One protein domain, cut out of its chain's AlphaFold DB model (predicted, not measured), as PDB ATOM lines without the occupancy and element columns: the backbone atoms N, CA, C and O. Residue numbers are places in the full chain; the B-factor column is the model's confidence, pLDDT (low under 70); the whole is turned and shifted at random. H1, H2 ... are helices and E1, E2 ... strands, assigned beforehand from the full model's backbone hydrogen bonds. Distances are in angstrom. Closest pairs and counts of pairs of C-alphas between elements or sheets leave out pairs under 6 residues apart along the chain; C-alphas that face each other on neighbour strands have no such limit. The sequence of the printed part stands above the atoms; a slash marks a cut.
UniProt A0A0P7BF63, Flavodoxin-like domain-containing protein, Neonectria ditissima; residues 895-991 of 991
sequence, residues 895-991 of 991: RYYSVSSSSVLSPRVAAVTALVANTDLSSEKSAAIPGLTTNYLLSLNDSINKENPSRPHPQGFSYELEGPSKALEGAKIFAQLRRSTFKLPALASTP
ATOM      1  N   ARG A 895     -20.211  -7.475 -50.887       83.00
ATOM      2  CA  ARG A 895     -21.289  -7.021 -49.995       83.00
ATOM      3  C   ARG A 895     -20.700  -6.625 -48.644       83.00
ATOM      4  O   ARG A 895     -19.869  -7.342 -48.091       83.00
ATOM      5  N   TYR A 896     -21.116  -5.470 -48.131       82.25
ATOM      6  CA  TYR A 896     -20.618  -4.936 -46.866       82.25
ATOM      7  C   TYR A 896     -21.399  -5.498 -45.685       82.25
ATOM      8  O   TYR A 896     -22.625  -5.556 -45.711       82.25
ATOM      9  N   TYR A 897     -20.671  -5.822 -44.621       85.06
ATOM     10  CA  TYR A 897     -21.239  -6.173 -43.330       85.06
ATOM     11  C   TYR A 897     -20.519  -5.403 -42.228       85.06
ATOM     12  O   TYR A 897     -19.307  -5.179 -42.301       85.06
ATOM     13  N   SER A 898     -21.260  -5.016 -41.194       85.19
ATOM     14  CA  SER A 898     -20.667  -4.460 -39.981       85.19
ATOM     15  C   SER A 898     -19.922  -5.560 -39.234       85.19
ATOM     16  O   SER A 898     -20.498  -6.602 -38.918       85.19
ATOM     17  N   VAL A 899     -18.644  -5.320 -38.941       86.88
ATOM     18  CA  VAL A 899     -17.857  -6.215 -38.090       86.88
ATOM     19  C   VAL A 899     -18.466  -6.197 -36.687       86.88
ATOM     20  O   VAL A 899     -18.546  -5.142 -36.062       86.88
ATOM     21  N   SER A 900     -18.906  -7.360 -36.209       90.06
ATOM     22  CA  SER A 900     -19.541  -7.550 -34.898       90.06
ATOM     23  C   SER A 900     -18.577  -8.081 -33.830       90.06
ATOM     24  O   SER A 900     -18.979  -8.322 -32.693       90.06
ATOM     25  N   SER A 901     -17.289  -8.230 -34.164       82.69
ATOM     26  CA  SER A 901     -16.209  -8.477 -33.203       82.69
ATOM     27  C   SER A 901     -15.502  -7.183 -32.794       82.69
ATOM     28  O   SER A 901     -15.445  -6.202 -33.534       82.69
ATOM     29  N   SER A 902     -14.917  -7.188 -31.596       75.56
ATOM     30  CA  SER A 902     -14.081  -6.086 -31.123       75.56
ATOM     31  C   SER A 902     -12.626  -6.329 -31.503       75.56
ATOM     32  O   SER A 902     -12.040  -7.326 -31.085       75.56
ATOM     33  N   SER A 903     -12.008  -5.388 -32.219       71.25
ATOM     34  CA  SER A 903     -10.566  -5.427 -32.506       71.25
ATOM     35  C   SER A 903      -9.700  -5.313 -31.245       71.25
ATOM     36  O   SER A 903      -8.522  -5.659 -31.282       71.25
ATOM     37  N   VAL A 904     -10.276  -4.865 -30.123       57.69
ATOM     38  CA  VAL A 904      -9.612  -4.827 -28.813       57.69
ATOM     39  C   VAL A 904      -9.570  -6.214 -28.169       57.69
ATOM     40  O   VAL A 904      -8.570  -6.561 -27.548       57.69
ATOM     41  N   LEU A 905     -10.635  -7.009 -28.316       55.84
ATOM     42  CA  LEU A 905     -10.737  -8.346 -27.717       55.84
ATOM     43  C   LEU A 905     -10.165  -9.436 -28.631       55.84
ATOM     44  O   LEU A 905      -9.482 -10.343 -28.162       55.84
ATOM     45  N   SER A 906     -10.415  -9.326 -29.936       63.72
ATOM     46  CA  SER A 906     -10.100 -10.344 -30.939       63.72
ATOM     47  C   SER A 906      -9.459  -9.701 -32.178       63.72
ATOM     48  O   SER A 906     -10.078  -9.639 -33.241       63.72
ATOM     49  N   PRO A 907      -8.205  -9.219 -32.085       57.12
ATOM     50  CA  PRO A 907      -7.573  -8.379 -33.111       57.12
ATOM     51  C   PRO A 907      -7.380  -9.060 -34.474       57.12
ATOM     52  O   PRO A 907      -7.226  -8.374 -35.479       57.12
ATOM     53  N   ARG A 908      -7.383 -10.397 -34.522       74.12
ATOM     54  CA  ARG A 908      -7.200 -11.194 -35.749       74.12
ATOM     55  C   ARG A 908      -8.460 -11.938 -36.193       74.12
ATOM     56  O   ARG A 908      -8.387 -12.765 -37.094       74.12
ATOM     57  N   VAL A 909      -9.601 -11.679 -35.553       78.25
ATOM     58  CA  VAL A 909     -10.860 -12.374 -35.847       78.25
ATOM     59  C   VAL A 909     -11.939 -11.343 -36.147       78.25
ATOM     60  O   VAL A 909     -12.418 -10.643 -35.253       78.25
ATOM     61  N   ALA A 910     -12.338 -11.263 -37.415       82.12
ATOM     62  CA  ALA A 910     -13.503 -10.500 -37.840       82.12
ATOM     63  C   ALA A 910     -14.748 -11.390 -37.736       82.12
ATOM     64  O   ALA A 910     -14.865 -12.376 -38.460       82.12
ATOM     65  N   ALA A 911     -15.666 -11.051 -36.833       87.06
ATOM     66  CA  ALA A 911     -16.993 -11.650 -36.817       87.06
ATOM     67  C   ALA A 911     -17.939 -10.809 -37.676       87.06
ATOM     68  O   ALA A 911     -17.869  -9.578 -37.671       87.06
ATOM     69  N   VAL A 912     -18.818 -11.486 -38.408       90.31
ATOM     70  CA  VAL A 912     -19.875 -10.873 -39.209       90.31
ATOM     71  C   VAL A 912     -21.202 -11.455 -38.756       90.31
ATOM     72  O   VAL A 912     -21.339 -12.666 -38.605       90.31
ATOM     73  N   THR A 913     -22.191 -10.589 -38.566       90.81
ATOM     74  CA  THR A 913     -23.572 -10.994 -38.302       90.81
ATOM     75  C   THR A 913     -24.393 -10.727 -39.557       90.81
ATOM     76  O   THR A 913     -24.612  -9.572 -39.922       90.81
ATOM     77  N   ALA A 914     -24.818 -11.792 -40.235       90.12
ATOM     78  CA  ALA A 914     -25.571 -11.715 -41.482       90.12
ATOM     79  C   ALA A 914     -26.971 -12.311 -41.297       90.12
ATOM     80  O   ALA A 914     -27.113 -13.495 -40.998       90.12
ATOM     81  N   LEU A 915     -28.006 -11.492 -41.498       91.38
ATOM     82  CA  LEU A 915     -29.374 -11.987 -41.637       91.38
ATOM     83  C   LEU A 915     -29.523 -12.637 -43.017       91.38
ATOM     84  O   LEU A 915     -29.132 -12.038 -44.019       91.38
ATOM     85  N   VAL A 916     -30.099 -13.840 -43.084       89.81
ATOM     86  CA  VAL A 916     -30.382 -14.498 -44.366       89.81
ATOM     87  C   VAL A 916     -31.510 -13.751 -45.072       89.81
ATOM     88  O   VAL A 916     -32.666 -13.833 -44.664       89.81
ATOM     89  N   ALA A 917     -31.158 -12.986 -46.106       85.62
ATOM     90  CA  ALA A 917     -32.096 -12.149 -46.834       85.62
ATOM     91  C   ALA A 917     -32.866 -12.971 -47.871       85.62
ATOM     92  O   ALA A 917     -32.261 -13.552 -48.771       85.62
ATOM     93  N   ASN A 918     -34.192 -12.971 -47.751       85.62
ATOM     94  CA  ASN A 918     -35.133 -13.497 -48.732       85.62
ATOM     95  C   ASN A 918     -36.286 -12.494 -48.832       85.62
ATOM     96  O   ASN A 918     -36.988 -12.276 -47.848       85.62
ATOM     97  N   THR A 919     -36.419 -11.828 -49.978       82.44
ATOM     98  CA  THR A 919     -37.419 -10.766 -50.168       82.44
ATOM     99  C   THR A 919     -38.662 -11.363 -50.807       82.44
ATOM    100  O   THR A 919     -38.601 -11.796 -51.952       82.44
ATOM    101  N   ASP A 920     -39.774 -11.414 -50.082       79.50
ATOM    102  CA  ASP A 920     -41.017 -11.993 -50.599       79.50
ATOM    103  C   ASP A 920     -41.580 -11.152 -51.759       79.50
ATOM    104  O   ASP A 920     -41.675  -9.929 -51.662       79.50
ATOM    105  N   LEU A 921     -41.953 -11.816 -52.861       69.62
ATOM    106  CA  LEU A 921     -42.486 -11.172 -54.072       69.62
ATOM    107  C   LEU A 921     -43.988 -10.894 -54.011       69.62
ATOM    108  O   LEU A 921     -44.493 -10.009 -54.696       69.62
ATOM    109  N   SER A 922     -44.733 -11.656 -53.214       62.75
ATOM    110  CA  SER A 922     -46.172 -11.467 -53.058       62.75
ATOM    111  C   SER A 922     -46.631 -11.826 -51.646       62.75
ATOM    112  O   SER A 922     -45.948 -12.522 -50.895       62.75
ATOM    113  N   SER A 923     -47.821 -11.348 -51.274       52.78
ATOM    114  CA  SER A 923     -48.470 -11.660 -49.993       52.78
ATOM    115  C   SER A 923     -48.770 -13.155 -49.807       52.78
ATOM    116  O   SER A 923     -48.971 -13.614 -48.681       52.78
ATOM    117  N   GLU A 924     -48.786 -13.923 -50.897       52.97
ATOM    118  CA  GLU A 924     -48.836 -15.380 -50.887       52.97
ATOM    119  C   GLU A 924     -47.389 -15.890 -50.930       52.97
ATOM    120  O   GLU A 924     -46.780 -15.888 -51.989       52.97
ATOM    121  N   LYS A 925     -46.832 -16.286 -49.776       51.38
ATOM    122  CA  LYS A 925     -45.422 -16.660 -49.485       51.38
ATOM    123  C   LYS A 925     -44.776 -17.782 -50.347       51.38
ATOM    124  O   LYS A 925     -44.030 -18.606 -49.828       51.38
ATOM    125  N   SER A 926     -45.087 -17.884 -51.635       52.56
ATOM    126  CA  SER A 926     -44.685 -18.966 -52.538       52.56
ATOM    127  C   SER A 926     -43.387 -18.661 -53.303       52.56
ATOM    128  O   SER A 926     -42.682 -19.587 -53.694       52.56
ATOM    129  N   ALA A 927     -43.029 -17.382 -53.488       65.12
ATOM    130  CA  ALA A 927     -41.820 -16.970 -54.206       65.12
ATOM    131  C   ALA A 927     -41.087 -15.830 -53.479       65.12
ATOM    132  O   ALA A 927     -41.692 -14.815 -53.131       65.12
ATOM    133  N   ALA A 928     -39.777 -15.992 -53.277       75.19
ATOM    134  CA  ALA A 928     -38.907 -15.007 -52.642       75.19
ATOM    135  C   ALA A 928     -37.636 -14.787 -53.469       75.19
ATOM    136  O   ALA A 928     -37.131 -15.710 -54.108       75.19
ATOM    137  N   ILE A 929     -37.108 -13.566 -53.433       82.56
ATOM    138  CA  ILE A 929     -35.842 -13.170 -54.049       82.56
ATOM    139  C   ILE A 929     -34.715 -13.488 -53.065       82.56
ATOM    140  O   ILE A 929     -34.628 -12.834 -52.016       82.56
ATOM    141  N   PRO A 930     -33.839 -14.456 -53.370       84.56
ATOM    142  CA  PRO A 930     -32.753 -14.811 -52.476       84.56
ATOM    143  C   PRO A 930     -31.624 -13.781 -52.516       84.56
ATOM    144  O   PRO A 930     -31.145 -13.383 -53.578       84.56
ATOM    145  N   GLY A 931     -31.125 -13.395 -51.345       87.00
ATOM    146  CA  GLY A 931     -29.882 -12.639 -51.225       87.00
ATOM    147  C   GLY A 931     -28.673 -13.525 -51.530       87.00
ATOM    148  O   GLY A 931     -28.439 -14.505 -50.822       87.00
ATOM    149  N   LEU A 932     -27.887 -13.168 -52.551       88.31
ATOM    150  CA  LEU A 932     -26.753 -13.968 -53.035       88.31
ATOM    151  C   LEU A 932     -25.735 -14.289 -51.925       88.31
ATOM    152  O   LEU A 932     -25.502 -15.449 -51.595       88.31
ATOM    153  N   THR A 933     -25.149 -13.259 -51.303       90.88
ATOM    154  CA  THR A 933     -24.081 -13.439 -50.305       90.88
ATOM    155  C   THR A 933     -24.585 -14.092 -49.022       90.88
ATOM    156  O   THR A 933     -23.897 -14.924 -48.443       90.88
ATOM    157  N   THR A 934     -25.793 -13.755 -48.571       92.31
ATOM    158  CA  THR A 934     -26.324 -14.271 -47.304       92.31
ATOM    159  C   THR A 934     -26.694 -15.749 -47.389       92.31
ATOM    160  O   THR A 934     -26.436 -16.487 -46.443       92.31
ATOM    161  N   ASN A 935     -27.249 -16.198 -48.520       91.50
ATOM    162  CA  ASN A 935     -27.534 -17.616 -48.746       91.50
ATOM    163  C   ASN A 935     -26.242 -18.416 -49.017       91.50
ATOM    164  O   ASN A 935     -26.113 -19.536 -48.532       91.50
ATOM    165  N   TYR A 936     -25.237 -17.826 -49.679       90.88
ATOM    166  CA  TYR A 936     -23.901 -18.430 -49.782       90.88
ATOM    167  C   TYR A 936     -23.251 -18.642 -48.401       90.88
ATOM    168  O   TYR A 936     -22.761 -19.731 -48.108       90.88
ATOM    169  N   LEU A 937     -23.290 -17.630 -47.522       91.38
ATOM    170  CA  LEU A 937     -22.769 -17.735 -46.152       91.38
ATOM    171  C   LEU A 937     -23.532 -18.773 -45.315       91.38
ATOM    172  O   LEU A 937     -22.914 -19.448 -44.495       91.38
ATOM    173  N   LEU A 938     -24.843 -18.934 -45.536       89.06
ATOM    174  CA  LEU A 938     -25.634 -19.993 -44.907       89.06
ATOM    175  C   LEU A 938     -25.143 -21.381 -45.343       89.06
ATOM    176  O   LEU A 938     -24.812 -22.200 -44.489       89.06
ATOM    177  N   SER A 939     -25.009 -21.620 -46.651       88.06
ATOM    178  CA  SER A 939     -24.463 -22.882 -47.171       88.06
ATOM    179  C   SER A 939     -23.045 -23.165 -46.670       88.06
ATOM    180  O   SER A 939     -22.718 -24.309 -46.354       88.06
ATOM    181  N   LEU A 940     -22.207 -22.132 -46.554       88.56
ATOM    182  CA  LEU A 940     -20.869 -22.261 -45.985       88.56
ATOM    183  C   LEU A 940     -20.924 -22.657 -44.502       88.56
ATOM    184  O   LEU A 940     -20.237 -23.589 -44.092       88.56
ATOM    185  N   ASN A 941     -21.771 -22.002 -43.704       87.00
ATOM    186  CA  ASN A 941     -21.963 -22.316 -42.289       87.00
ATOM    187  C   ASN A 941     -22.479 -23.748 -42.070       87.00
ATOM    188  O   ASN A 941     -21.978 -24.457 -41.195       87.00
ATOM    189  N   ASP A 942     -23.428 -24.198 -42.892       84.56
ATOM    190  CA  ASP A 942     -23.959 -25.563 -42.844       84.56
ATOM    191  C   ASP A 942     -22.869 -26.598 -43.168       84.56
ATOM    192  O   ASP A 942     -22.794 -27.650 -42.526       84.56
ATOM    193  N   SER A 943     -21.957 -26.274 -44.097       81.88
ATOM    194  CA  SER A 943     -20.813 -27.134 -44.426       81.88
ATOM    195  C   SER A 943     -19.802 -27.269 -43.272       81.88
ATOM    196  O   SER A 943     -19.231 -28.343 -43.078       81.88
ATOM    197  N   ILE A 944     -19.612 -26.210 -42.468       82.06
ATOM    198  CA  ILE A 944     -18.677 -26.188 -41.329       82.06
ATOM    199  C   ILE A 944     -19.230 -26.985 -40.141       82.06
ATOM    200  O   ILE A 944     -18.503 -27.772 -39.530       82.06
ATOM    201  N   ASN A 945     -20.507 -26.790 -39.802       75.56
ATOM    202  CA  ASN A 945     -21.085 -27.278 -38.545       75.56
ATOM    203  C   ASN A 945     -21.428 -28.781 -38.536       75.56
ATOM    204  O   ASN A 945     -21.867 -29.292 -37.509       75.56
ATOM    205  N   LYS A 946     -21.198 -29.517 -39.635       61.78
ATOM    206  CA  LYS A 946     -21.378 -30.985 -39.752       61.78
ATOM    207  C   LYS A 946     -22.740 -31.539 -39.279       61.78
ATOM    208  O   LYS A 946     -22.859 -32.750 -39.110       61.78
ATOM    209  N   GLU A 947     -23.783 -30.721 -39.116       52.94
ATOM    210  CA  GLU A 947     -25.094 -31.189 -38.620       52.94
ATOM    211  C   GLU A 947     -25.895 -32.032 -39.632       52.94
ATOM    212  O   GLU A 947     -26.878 -32.668 -39.261       52.94
ATOM    213  N   ASN A 948     -25.473 -32.085 -40.897       49.94
ATOM    214  CA  ASN A 948     -25.687 -33.174 -41.859       49.94
ATOM    215  C   ASN A 948     -25.228 -32.651 -43.229       49.94
ATOM    216  O   ASN A 948     -25.877 -31.742 -43.747       49.94
ATOM    217  N   PRO A 949     -24.200 -33.228 -43.879       53.16
ATOM    218  CA  PRO A 949     -23.798 -32.820 -45.234       53.16
ATOM    219  C   PRO A 949     -24.908 -33.023 -46.290       53.16
ATOM    220  O   PRO A 949     -24.781 -32.567 -47.420       53.16
ATOM    221  N   SER A 950     -25.997 -33.700 -45.917       52.88
ATOM    222  CA  SER A 950     -27.148 -34.029 -46.759       52.88
ATOM    223  C   SER A 950     -28.348 -33.089 -46.589       52.88
ATOM    224  O   SER A 950     -29.365 -33.327 -47.238       52.88
ATOM    225  N   ARG A 951     -28.308 -32.084 -45.695       60.03
ATOM    226  CA  ARG A 951     -29.441 -31.157 -45.540       60.03
ATOM    227  C   ARG A 951     -29.419 -30.169 -46.715       60.03
ATOM    228  O   ARG A 951     -28.485 -29.376 -46.798       60.03
ATOM    229  N   PRO A 952     -30.398 -30.213 -47.637       65.62
ATOM    230  CA  PRO A 952     -30.432 -29.269 -48.744       65.62
ATOM    231  C   PRO A 952     -30.629 -27.855 -48.197       65.62
ATOM    232  O   PRO A 952     -31.331 -27.666 -47.197       65.62
ATOM    233  N   HIS A 953     -30.026 -26.868 -48.867       77.25
ATOM    234  CA  HIS A 953     -30.263 -25.456 -48.577       77.25
ATOM    235  C   HIS A 953     -31.782 -25.213 -48.472       77.25
ATOM    236  O   HIS A 953     -32.519 -25.772 -49.289       77.25
ATOM    237  N   PRO A 954     -32.290 -24.393 -47.528       74.69
ATOM    238  CA  PRO A 954     -33.734 -24.227 -47.313       74.69
ATOM    239  C   PRO A 954     -34.534 -23.844 -48.566       74.69
ATOM    240  O   PRO A 954     -35.723 -24.129 -48.654       74.69
ATOM    241  N   GLN A 955     -33.868 -23.218 -49.540       72.75
ATOM    242  CA  GLN A 955     -34.430 -22.832 -50.840       72.75
ATOM    243  C   GLN A 955     -33.933 -23.679 -52.031       72.75
ATOM    244  O   GLN A 955     -34.155 -23.323 -53.180       72.75
ATOM    245  N   GLY A 956     -33.227 -24.785 -51.781       77.31
ATOM    246  CA  GLY A 956     -32.763 -25.717 -52.816       77.31
ATOM    247  C   GLY A 956     -31.557 -25.257 -53.645       77.31
ATOM    248  O   GLY A 956     -31.227 -25.908 -54.632       77.31
ATOM    249  N   PHE A 957     -30.887 -24.163 -53.274       82.12
ATOM    250  CA  PHE A 957     -29.700 -23.683 -53.989       82.12
ATOM    251  C   PHE A 957     -28.466 -24.553 -53.754       82.12
ATOM    252  O   PHE A 957     -28.286 -25.137 -52.685       82.12
ATOM    253  N   SER A 958     -27.589 -24.570 -54.756       83.00
ATOM    254  CA  SER A 958     -26.272 -25.200 -54.704       83.00
ATOM    255  C   SER A 958     -25.202 -24.159 -55.017       83.00
ATOM    256  O   SER A 958     -25.327 -23.415 -55.991       83.00
ATOM    257  N   TYR A 959     -24.159 -24.110 -54.188       85.12
ATOM    258  CA  TYR A 959     -23.034 -23.185 -54.324       85.12
ATOM    259  C   TYR A 959     -21.718 -23.959 -54.431       85.12
ATOM    260  O   TYR A 959     -21.532 -24.982 -53.772       85.12
ATOM    261  N   GLU A 960     -20.773 -23.444 -55.218       86.06
ATOM    262  CA  GLU A 960     -19.402 -23.964 -55.274       86.06
ATOM    263  C   GLU A 960     -18.586 -23.385 -54.108       86.06
ATOM    264  O   GLU A 960     -18.017 -22.298 -54.198       86.06
ATOM    265  N   LEU A 961     -18.578 -24.092 -52.975       87.06
ATOM    266  CA  LEU A 961     -17.945 -23.611 -51.738       87.06
ATOM    267  C   LEU A 961     -16.410 -23.659 -51.779       87.06
ATOM    268  O   LEU A 961     -15.764 -22.873 -51.097       87.06
ATOM    269  N   GLU A 962     -15.822 -24.544 -52.590       84.62
ATOM    270  CA  GLU A 962     -14.363 -24.638 -52.767       84.62
ATOM    271  C   GLU A 962     -13.801 -23.487 -53.621       84.62
ATOM    272  O   GLU A 962     -12.598 -23.227 -53.595       84.62
ATOM    273  N   GLY A 963     -14.663 -22.749 -54.331       83.50
ATOM    274  CA  GLY A 963     -14.266 -21.629 -55.177       83.50
ATOM    275  C   GLY A 963     -13.406 -22.031 -56.385       83.50
ATOM    276  O   GLY A 963     -13.230 -23.218 -56.676       83.50
ATOM    277  N   PRO A 964     -12.850 -21.043 -57.108       81.00
ATOM    278  CA  PRO A 964     -12.050 -21.289 -58.304       81.00
ATOM    279  C   PRO A 964     -10.767 -22.046 -57.941       81.00
ATOM    280  O   PRO A 964     -10.117 -21.722 -56.945       81.00
ATOM    281  N   SER A 965     -10.430 -23.085 -58.710       77.94
ATOM    282  CA  SER A 965      -9.248 -23.940 -58.484       77.94
ATOM    283  C   SER A 965      -9.125 -24.493 -57.053       77.94
ATOM    284  O   SER A 965      -8.023 -24.788 -56.591       77.94
ATOM    285  N   LYS A 966     -10.248 -24.621 -56.331       81.69
ATOM    286  CA  LYS A 966     -10.308 -25.005 -54.909       81.69
ATOM    287  C   LYS A 966      -9.608 -24.042 -53.939       81.69
ATOM    288  O   LYS A 966      -9.298 -24.408 -52.806       81.69
ATOM    289  N   ALA A 967      -9.379 -22.790 -54.336       78.31
ATOM    290  CA  ALA A 967      -8.689 -21.798 -53.509       78.31
ATOM    291  C   ALA A 967      -9.392 -21.511 -52.164       78.31
ATOM    292  O   ALA A 967      -8.746 -21.087 -51.199       78.31
ATOM    293  N   LEU A 968     -10.705 -21.752 -52.085       82.00
ATOM    294  CA  LEU A 968     -11.534 -21.524 -50.902       82.00
ATOM    295  C   LEU A 968     -11.788 -22.795 -50.069       82.00
ATOM    296  O   LEU A 968     -12.596 -22.778 -49.136       82.00
ATOM    297  N   GLU A 969     -11.068 -23.886 -50.349       83.19
ATOM    298  CA  GLU A 969     -11.131 -25.117 -49.560       83.19
ATOM    299  C   GLU A 969     -10.863 -24.852 -48.063       83.19
ATOM    300  O   GLU A 969      -9.997 -24.053 -47.676       83.19
ATOM    301  N   GLY A 970     -11.625 -25.542 -47.206       79.50
ATOM    302  CA  GLY A 970     -11.592 -25.350 -45.753       79.50
ATOM    303  C   GLY A 970     -12.490 -24.216 -45.256       79.50
ATOM    304  O   GLY A 970     -12.191 -23.617 -44.227       79.50
ATOM    305  N   ALA A 971     -13.574 -23.933 -45.985       81.69
ATOM    306  CA  ALA A 971     -14.579 -22.922 -45.667       81.69
ATOM    307  C   ALA A 971     -14.037 -21.482 -45.597       81.69
ATOM    308  O   ALA A 971     -14.324 -20.718 -44.672       81.69
ATOM    309  N   LYS A 972     -13.223 -21.118 -46.591       84.19
ATOM    310  CA  LYS A 972     -12.670 -19.769 -46.732       84.19
ATOM    311  C   LYS A 972     -13.573 -18.906 -47.607       84.19
ATOM    312  O   LYS A 972     -14.378 -19.402 -48.385       84.19
ATOM    313  N   ILE A 973     -13.385 -17.596 -47.506       85.06
ATOM    314  CA  ILE A 973     -14.024 -16.606 -48.375       85.06
ATOM    315  C   ILE A 973     -12.997 -15.557 -48.791       85.06
ATOM    316  O   ILE A 973     -12.066 -15.260 -48.040       85.06
ATOM    317  N   PHE A 974     -13.190 -14.951 -49.960       82.62
ATOM    318  CA  PHE A 974     -12.484 -13.720 -50.307       82.62
ATOM    319  C   PHE A 974     -13.132 -12.545 -49.569       82.62
ATOM    320  O   PHE A 974     -14.335 -12.314 -49.692       82.62
ATOM    321  N   ALA A 975     -12.347 -11.806 -48.785       81.06
ATOM    322  CA  ALA A 975     -12.830 -10.683 -47.988       81.06
ATOM    323  C   ALA A 975     -11.767  -9.585 -47.857       81.06
ATOM    324  O   ALA A 975     -10.569  -9.855 -47.904       81.06
ATOM    325  N   GLN A 976     -12.222  -8.349 -47.635       77.38
ATOM    326  CA  GLN A 976     -11.380  -7.206 -47.283       77.38
ATOM    327  C   GLN A 976     -12.038  -6.382 -46.172       77.38
ATOM    328  O   GLN A 976     -13.267  -6.314 -46.088       77.38
ATOM    329  N   LEU A 977     -11.233  -5.717 -45.342       72.19
ATOM    330  CA  LEU A 977     -11.734  -4.798 -44.320       72.19
ATOM    331  C   LEU A 977     -11.781  -3.370 -44.866       72.19
ATOM    332  O   LEU A 977     -10.761  -2.816 -45.265       72.19
ATOM    333  N   ARG A 978     -12.965  -2.746 -44.831       65.19
ATOM    334  CA  ARG A 978     -13.136  -1.318 -45.136       65.19
ATOM    335  C   ARG A 978     -13.163  -0.503 -43.844       65.19
ATOM    336  O   ARG A 978     -13.953  -0.778 -42.942       65.19
ATOM    337  N   ARG A 979     -12.342   0.548 -43.767       57.41
ATOM    338  CA  ARG A 979     -12.360   1.487 -42.638       57.41
ATOM    339  C   ARG A 979     -13.661   2.299 -42.643       57.41
ATOM    340  O   ARG A 979     -14.024   2.890 -43.650       57.41
ATOM    341  N   SER A 980     -14.332   2.343 -41.495       64.38
ATOM    342  CA  SER A 980     -15.540   3.148 -41.262       64.38
ATOM    343  C   SER A 980     -15.266   4.294 -40.280       64.38
ATOM    344  O   SER A 980     -14.418   4.152 -39.388       64.38
ATOM    345  N   THR A 981     -15.994   5.401 -40.434       56.84
ATOM    346  CA  THR A 981     -16.079   6.514 -39.471       56.84
ATOM    347  C   THR A 981     -16.972   6.183 -38.278       56.84
ATOM    348  O   THR A 981     -16.863   6.846 -37.250       56.84
ATOM    349  N   PHE A 982     -17.780   5.118 -38.366       68.94
ATOM    350  CA  PHE A 982     -18.510   4.568 -37.229       68.94
ATOM    351  C   PHE A 982     -17.499   4.029 -36.213       68.94
ATOM    352  O   PHE A 982     -16.839   2.998 -36.414       68.94
ATOM    353  N   LYS A 983     -17.302   4.809 -35.155       68.00
ATOM    354  CA  LYS A 983     -16.355   4.559 -34.077       68.00
ATOM    355  C   LYS A 983     -17.062   4.822 -32.767       68.00
ATOM    356  O   LYS A 983     -17.904   5.712 -32.679       68.00
ATOM    357  N   LEU A 984     -16.671   4.061 -31.749       60.44
ATOM    358  CA  LEU A 984     -16.998   4.439 -30.387       60.44
ATOM    359  C   LEU A 984     -16.473   5.859 -30.126       60.44
ATOM    360  O   LEU A 984     -15.440   6.238 -30.699       60.44
ATOM    361  N   PRO A 985     -17.161   6.636 -29.279       52.34
ATOM    362  CA  PRO A 985     -16.676   7.939 -28.871       52.34
ATOM    363  C   PRO A 985     -15.222   7.868 -28.402       52.34
ATOM    364  O   PRO A 985     -14.794   6.906 -27.764       52.34
ATOM    365  N   ALA A 986     -14.449   8.909 -28.707       48.81
ATOM    366  CA  ALA A 986     -13.034   8.958 -28.335       48.81
ATOM    367  C   ALA A 986     -12.818   8.895 -26.810       48.81
ATOM    368  O   ALA A 986     -11.735   8.536 -26.350       48.81
ATOM    369  N   LEU A 987     -13.842   9.260 -26.034       44.28
ATOM    370  CA  LEU A 987     -13.895   9.110 -24.586       44.28
ATOM    371  C   LEU A 987     -14.861   7.973 -24.257       44.28
ATOM    372  O   LEU A 987     -16.049   8.097 -24.543       44.28
ATOM    373  N   ALA A 988     -14.370   6.922 -23.599       46.53
ATOM    374  CA  ALA A 988     -15.197   5.795 -23.160       46.53
ATOM    375  C   ALA A 988     -16.313   6.200 -22.175       46.53
ATOM    376  O   ALA A 988     -17.298   5.490 -22.051       46.53
ATOM    377  N   SER A 989     -16.172   7.355 -21.514       55.97
ATOM    378  CA  SER A 989     -17.185   7.949 -20.632       55.97
ATOM    379  C   SER A 989     -18.320   8.661 -21.378       55.97
ATOM    380  O   SER A 989     -19.219   9.198 -20.739       55.97
ATOM    381  N   THR A 990     -18.235   8.781 -22.707       46.84
ATOM    382  CA  THR A 990     -19.352   9.305 -23.501       46.84
ATOM    383  C   THR A 990     -20.394   8.194 -23.575       46.84
ATOM    384  O   THR A 990     -20.034   7.117 -24.060       46.84
ATOM    385  N   PRO A 991     -21.612   8.427 -23.059       49.53
ATOM    386  CA  PRO A 991     -22.645   7.402 -22.982       49.53
ATOM    387  C   PRO A 991     -23.062   6.871 -24.354       49.53
ATOM    388  O   PRO A 991     -22.946   7.627 -25.351       49.53
TER     389      PRO A 991
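This is residues 895 to 991 of the 991 residues of the protein "Flavodoxin-like domain-containing protein" of Neonectria ditissima (UniProt A0A0P7BF63). With little regular structure, this is a loose, winding chain holding one helix, H1, and, just before it, a small hairpin of two strands, E1 and E2; residues 983 to 991 stick out as a free tail. The 97 printed residues hold E1, E2 and H1 in that order, mixed in class, with only 19 residues in named elements. The radius of gyration of the C-alphas is 17.3 A, and the spans are 49 by 40 by 25 A.

Residues 895 to 917 hold no named element. E1, residues 918 to 920, begins at C-alpha 918 (-35.133, -13.497, -48.732). E2 is residues 928 to 930. H1, residues 932 to 944, is 18.8 A long and ends at C-alpha 944 (-18.677, -26.188, -41.329). Residues 945 to 991 hold no named element.

E1 and E2 are an antiparallel hairpin at 158 degrees, with N 919 and O 929 within hydrogen-bond range at 2.9 A. E1 and H1 are apart. In H1 every O i to N i+4 pair is within hydrogen-bond range.

The C-alphas farthest apart, of Ser 950 and Ser 989, are 50.4 A apart. The printed part has no cut. The link E1 to E2 is short and E2 to H1 tight. The pLDDT is under 70 in residues 904 to 907, 921 to 927, 946 to 952 and 978 to 991.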